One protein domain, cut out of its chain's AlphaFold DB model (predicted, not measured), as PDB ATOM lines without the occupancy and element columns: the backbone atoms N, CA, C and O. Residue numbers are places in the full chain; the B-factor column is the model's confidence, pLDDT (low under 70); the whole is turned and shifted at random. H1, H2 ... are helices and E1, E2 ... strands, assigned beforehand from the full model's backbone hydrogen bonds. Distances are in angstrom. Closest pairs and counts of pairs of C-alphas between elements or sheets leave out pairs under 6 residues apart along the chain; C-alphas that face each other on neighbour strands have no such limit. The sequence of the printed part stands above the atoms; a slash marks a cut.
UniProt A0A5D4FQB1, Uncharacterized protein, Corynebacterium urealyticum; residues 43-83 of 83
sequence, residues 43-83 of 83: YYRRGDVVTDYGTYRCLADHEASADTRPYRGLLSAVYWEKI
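What this domain is: This is residues 43 to 83 of the 83 residues of an uncharacterized protein of Corynebacterium urealyticum (UniProt A0A5D4FQB1). This domain has little regular structure: a small antiparallel sheet, order E1, E2, E3, makes one side, and the long unnamed stretch 59 to 75 loops away from it and back to short H1. Residues 43 to 44 pair antiparallel with 62 to 63, tying the first residues to that loop. The 41 printed residues hold E1, E2, H1 and E3 in chain order, class mixed, with 14 residues in named elements. The whole is compact and rounded, radius of gyration of the C-alphas 8.5 A, spans 20 by 19 by 13 A.

Where its parts are: E1 is residues 49 to 51, from C-alpha 49 at (-20.800, -13.080, 88.899). E2, residues 55 to 58, is 10.2 A long. H1 is residues 76 to 79. E3, residues 80 to 82, ends at (-18.647, -22.186, 91.063).

How they stand to each other: Hairpin E1 and E2 has N 50 and O 56 at 2.9 A. E2 and E3, antiparallel at 148 degrees, have N 57 and O 81 at 2.8 A. H1 only grazes the sheet; its closest C-alpha to E2 is Tyr 79, 5.6 A from that of Cys 58. H1 is too short for an O i to N i+4 pair; its 1 O i to N i+3 pair is within range.

The domain as a whole: The printed part has no cut. The link E2 to H1 is long. No printed residue is under 70.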
ATOM      1  N   TYR A  43     -15.979  -8.372  78.452       96.06
ATOM      2  CA  TYR A  43     -14.883  -8.226  79.407       96.06
ATOM      3  C   TYR A  43     -15.402  -8.412  80.838       96.06
ATOM      4  O   TYR A  43     -16.284  -7.662  81.277       96.06
ATOM      5  N   TYR A  44     -14.862  -9.397  81.556       95.88
ATOM      6  CA  TYR A  44     -15.200  -9.701  82.946       95.88
ATOM      7  C   TYR A  44     -14.071  -9.287  83.882       95.88
ATOM      8  O   TYR A  44     -12.895  -9.494  83.580       95.88
ATOM      9  N   ARG A  45     -14.431  -8.717  85.035       96.69
ATOM     10  CA  ARG A  45     -13.488  -8.357  86.101       96.69
ATOM     11  C   ARG A  45     -13.585  -9.343  87.253       96.69
ATOM     12  O   ARG A  45     -14.660  -9.873  87.548       96.69
ATOM     13  N   ARG A  46     -12.484  -9.532  87.974       94.25
ATOM     14  CA  ARG A  46     -12.439 -10.338  89.194       94.25
ATOM     15  C   ARG A  46     -13.558  -9.923  90.154       94.25
ATOM     16  O   ARG A  46     -13.706  -8.755  90.511       94.25
ATOM     17  N   GLY A  47     -14.327 -10.909  90.602       91.44
ATOM     18  CA  GLY A  47     -15.482 -10.728  91.477       91.44
ATOM     19  C   GLY A  47     -16.813 -10.507  90.754       91.44
ATOM     20  O   GLY A  47     -17.849 -10.527  91.425       91.44
ATOM     21  N   ASP A  48     -16.829 -10.339  89.427       93.19
ATOM     22  CA  ASP A  48     -18.072 -10.416  88.660       93.19
ATOM     23  C   ASP A  48     -18.704 -11.799  88.808       93.19
ATOM     24  O   ASP A  48     -18.021 -12.804  89.000       93.19
ATOM     25  N   VAL A  49     -20.032 -11.844  88.754       93.06
ATOM     26  CA  VAL A  49     -20.800 -13.080  88.899       93.06
ATOM     27  C   VAL A  49     -21.668 -13.241  87.666       93.06
ATOM     28  O   VAL A  49     -22.348 -12.291  87.273       93.06
ATOM     29  N   VAL A  50     -21.654 -14.434  87.080       94.25
ATOM     30  CA  VAL A  50     -22.434 -14.791  85.889       94.25
ATOM     31  C   VAL A  50     -23.183 -16.104  86.092       94.25
ATOM     32  O   VAL A  50     -22.908 -16.850  87.035       94.25
ATOM     33  N   THR A  51     -24.112 -16.401  85.190       93.19
ATOM     34  CA  THR A  51     -24.776 -17.702  85.094       93.19
ATOM     35  C   THR A  51     -24.455 -18.409  83.776       93.19
ATOM     36  O   THR A  51     -24.617 -17.843  82.699       93.19
ATOM     37  N   ASP A  52     -24.003 -19.661  83.864       91.81
ATOM     38  CA  ASP A  52     -23.808 -20.574  82.726       91.81
ATOM     39  C   ASP A  52     -23.773 -22.027  83.230       91.81
ATOM     40  O   ASP A  52     -22.793 -22.457  83.828       91.81
ATOM     41  N   TYR A  53     -24.869 -22.783  83.090       89.94
ATOM     42  CA  TYR A  53     -25.049 -24.113  83.726       89.94
ATOM     43  C   TYR A  53     -24.882 -24.134  85.268       89.94
ATOM     44  O   TYR A  53     -24.770 -25.192  85.888       89.94
ATOM     45  N   GLY A  54     -24.871 -22.961  85.900       92.56
ATOM     46  CA  GLY A  54     -24.629 -22.727  87.322       92.56
ATOM     47  C   GLY A  54     -24.240 -21.267  87.547       92.56
ATOM     48  O   GLY A  54     -24.133 -20.513  86.581       92.56
ATOM     49  N   THR A  55     -24.029 -20.863  88.796       94.31
ATOM     50  CA  THR A  55     -23.539 -19.517  89.115       94.31
ATOM     51  C   THR A  55     -22.029 -19.570  89.295       94.31
ATOM     52  O   THR A  55     -21.518 -20.451  89.984       94.31
ATOM     53  N   TYR A  56     -21.312 -18.642  88.668       96.19
ATOM     54  CA  TYR A  56     -19.854 -18.602  88.709       96.19
ATOM     55  C   TYR A  56     -19.359 -17.204  89.045       96.19
ATOM     56  O   TYR A  56     -19.893 -16.211  88.548       96.19
ATOM     57  N   ARG A  57     -18.318 -17.133  89.871       96.19
ATOM     58  CA  ARG A  57     -17.578 -15.914  90.190       96.19
ATOM     59  C   ARG A  57     -16.288 -15.863  89.379       96.19
ATOM     60  O   ARG A  57     -15.531 -16.828  89.363       96.19
ATOM     61  N   CYS A  58     -16.026 -14.724  88.755       97.06
ATOM     62  CA  CYS A  58     -14.806 -14.460  88.011       97.06
ATOM     63  C   CYS A  58     -13.604 -14.326  88.964       97.06
ATOM     64  O   CYS A  58     -13.651 -13.557  89.929       97.06
ATOM     65  N   LEU A  59     -12.526 -15.061  88.698       97.56
ATOM     66  CA  LEU A  59     -11.307 -15.113  89.511       97.56
ATOM     67  C   LEU A  59     -10.211 -14.158  89.019       97.56
ATOM     68  O   LEU A  59      -9.401 -13.699  89.828       97.56
ATOM     69  N   ALA A  60     -10.208 -13.830  87.726       96.56
ATOM     70  CA  ALA A  60      -9.213 -12.968  87.092       96.56
ATOM     71  C   ALA A  60      -9.817 -12.196  85.912       96.56
ATOM     72  O   ALA A  60     -10.664 -12.726  85.194       96.56
ATOM     73  N   ASP A  61      -9.361 -10.959  85.714       97.56
ATOM     74  CA  ASP A  61      -9.812 -10.088  84.628       97.56
ATOM     75  C   ASP A  61      -9.478 -10.709  83.263       97.56
ATOM     76  O   ASP A  61      -8.334 -11.104  83.027       97.56
ATOM     77  N   HIS A  62     -10.464 -10.812  82.369       97.56
ATOM     78  CA  HIS A  62     -10.273 -11.389  81.035       97.56
ATOM     79  C   HIS A  62     -11.404 -11.031  80.066       97.56
ATOM     80  O   HIS A  62     -12.500 -10.632  80.463       97.56
ATOM     81  N   GLU A  63     -11.140 -11.228  78.775       97.62
ATOM     82  CA  GLU A  63     -12.162 -11.219  77.730       97.62
ATOM     83  C   GLU A  63     -12.749 -12.624  77.538       97.62
ATOM     84  O   GLU A  63     -12.032 -13.631  77.509       97.62
ATOM     85  N   ALA A  64     -14.073 -12.700  77.437       96.75
ATOM     86  CA  ALA A  64     -14.804 -13.949  77.310       96.75
ATOM     87  C   ALA A  64     -14.593 -14.610  75.939       96.75
ATOM     88  O   ALA A  64     -14.927 -14.050  74.897       96.75
ATOM     89  N   SER A  65     -14.122 -15.854  75.949       96.94
ATOM     90  CA  SER A  65     -13.924 -16.703  74.775       96.94
ATOM     91  C   SER A  65     -14.420 -18.125  75.056       96.94
ATOM     92  O   SER A  65     -14.824 -18.450  76.173       96.94
ATOM     93  N   ALA A  66     -14.397 -18.999  74.048       96.44
ATOM     94  CA  ALA A  66     -14.758 -20.405  74.239       96.44
ATOM     95  C   ALA A  66     -13.877 -21.096  75.300       96.44
ATOM     96  O   ALA A  66     -14.391 -21.869  76.108       96.44
ATOM     97  N   ASP A  67     -12.584 -20.765  75.348       97.44
ATOM     98  CA  ASP A  67     -11.629 -21.349  76.296       97.44
ATOM     99  C   ASP A  67     -11.830 -20.842  77.719       97.44
ATOM    100  O   ASP A  67     -11.600 -21.577  78.677       97.44
ATOM    101  N   THR A  68     -12.279 -19.597  77.873       97.00
ATOM    102  CA  THR A  68     -12.530 -18.985  79.182       97.00
ATOM    103  C   THR A  68     -13.981 -19.124  79.628       97.00
ATOM    104  O   THR A  68     -14.339 -18.591  80.669       97.00
ATOM    105  N   ARG A  69     -14.836 -19.850  78.896       97.06
ATOM    106  CA  ARG A  69     -16.243 -20.053  79.269       97.06
ATOM    107  C   ARG A  69     -16.367 -20.825  80.596       97.06
ATOM    108  O   ARG A  69     -15.717 -21.865  80.734       97.06
ATOM    109  N   PRO A  70     -17.222 -20.402  81.549       96.75
ATOM    110  CA  PRO A  70     -17.485 -21.172  82.760       96.75
ATOM    111  C   PRO A  70     -17.948 -22.593  82.431       96.75
ATOM    112  O   PRO A  70     -18.609 -22.822  81.418       96.75
ATOM    113  N   TYR A  71     -17.625 -23.556  83.294       94.06
ATOM    114  CA  TYR A  71     -18.010 -24.971  83.204       94.06
ATOM    115  C   TYR A  71     -17.399 -25.766  82.032       94.06
ATOM    116  O   TYR A  71     -16.996 -26.909  82.236       94.06
ATOM    117  N   ARG A  72     -17.329 -25.205  80.819       94.12
ATOM    118  CA  ARG A  72     -16.933 -25.925  79.591       94.12
ATOM    119  C   ARG A  72     -15.597 -25.496  78.997       94.12
ATOM    120  O   ARG A  72     -15.032 -26.257  78.220       94.12
ATOM    121  N   GLY A  73     -15.130 -24.290  79.301       95.12
ATOM    122  CA  GLY A  73     -13.886 -23.771  78.749       95.12
ATOM    123  C   GLY A  73     -12.669 -24.507  79.303       95.12
ATOM    124  O   GLY A  73     -12.631 -24.855  80.486       95.12
ATOM    125  N   LEU A  74     -11.653 -24.706  78.462       96.81
ATOM    126  CA  LEU A  74     -10.386 -25.340  78.850       96.81
ATOM    127  C   LEU A  74      -9.692 -24.609  80.009       96.81
ATOM    128  O   LEU A  74      -9.018 -25.229  80.829       96.81
ATOM    129  N   LEU A  75      -9.892 -23.295  80.100       96.94
ATOM    130  CA  LEU A  75      -9.366 -22.425  81.146       96.94
ATOM    131  C   LEU A  75     -10.432 -22.062  82.189       96.94
ATOM    132  O   LEU A  75     -10.205 -21.170  83.005       96.94
ATOM    133  N   SER A  76     -11.587 -22.742  82.213       95.88
ATOM    134  CA  SER A  76     -12.676 -22.415  83.143       95.88
ATOM    135  C   SER A  76     -12.199 -22.386  84.594       95.88
ATOM    136  O   SER A  76     -12.567 -21.471  85.318       95.88
ATOM    137  N   ALA A  77     -11.387 -23.355  85.023       96.19
ATOM    138  CA  ALA A  77     -10.906 -23.434  86.405       96.19
ATOM    139  C   ALA A  77      -9.914 -22.313  86.774       96.19
ATOM    140  O   ALA A  77      -9.708 -22.040  87.953       96.19
ATOM    141  N   VAL A  78      -9.310 -21.656  85.779       97.25
ATOM    142  CA  VAL A  78      -8.417 -20.504  85.979       97.25
ATOM    143  C   VAL A  78      -9.231 -19.232  86.212       97.25
ATOM    144  O   VAL A  78      -8.866 -18.401  87.042       97.25
ATOM    145  N   TYR A  79     -10.348 -19.082  85.494       97.44
ATOM    146  CA  TYR A  79     -11.121 -17.840  85.462       97.44
ATOM    147  C   TYR A  79     -12.404 -17.863  86.287       97.44
ATOM    148  O   TYR A  79     -12.938 -16.791  86.567       97.44
ATOM    149  N   TRP A  80     -12.902 -19.031  86.693       97.75
ATOM    150  CA  TRP A  80     -14.216 -19.166  87.316       97.75
ATOM    151  C   TRP A  80     -14.221 -20.125  88.503       97.75
ATOM    152  O   TRP A  80     -13.763 -21.261  88.418       97.75
ATOM    153  N   GLU A  81     -14.845 -19.678  89.587       97.06
ATOM    154  CA  GLU A  81     -15.215 -20.489  90.747       97.06
ATOM    155  C   GLU A  81     -16.735 -20.669  90.761       97.06
ATOM    156  O   GLU A  81     -17.474 -19.692  90.632       97.06
ATOM    157  N   LYS A  82     -17.213 -21.907  90.913       95.62
ATOM    158  CA  LYS A  82     -18.647 -22.186  91.063       95.62
ATOM    159  C   LYS A  82     -19.114 -21.776  92.461       95.62
ATOM    160  O   LYS A  82     -18.461 -22.135  93.440       95.62
ATOM    161  N   ILE A  83     -20.246 -21.078  92.543       91.94
ATOM    162  CA  ILE A  83     -20.862 -20.615  93.800       91.94
ATOM    163  C   ILE A  83     -22.320 -21.048  93.938       91.94
ATOM    164  O   ILE A  83     -22.969 -21.331  92.901       91.94
TER     165      ILE A  83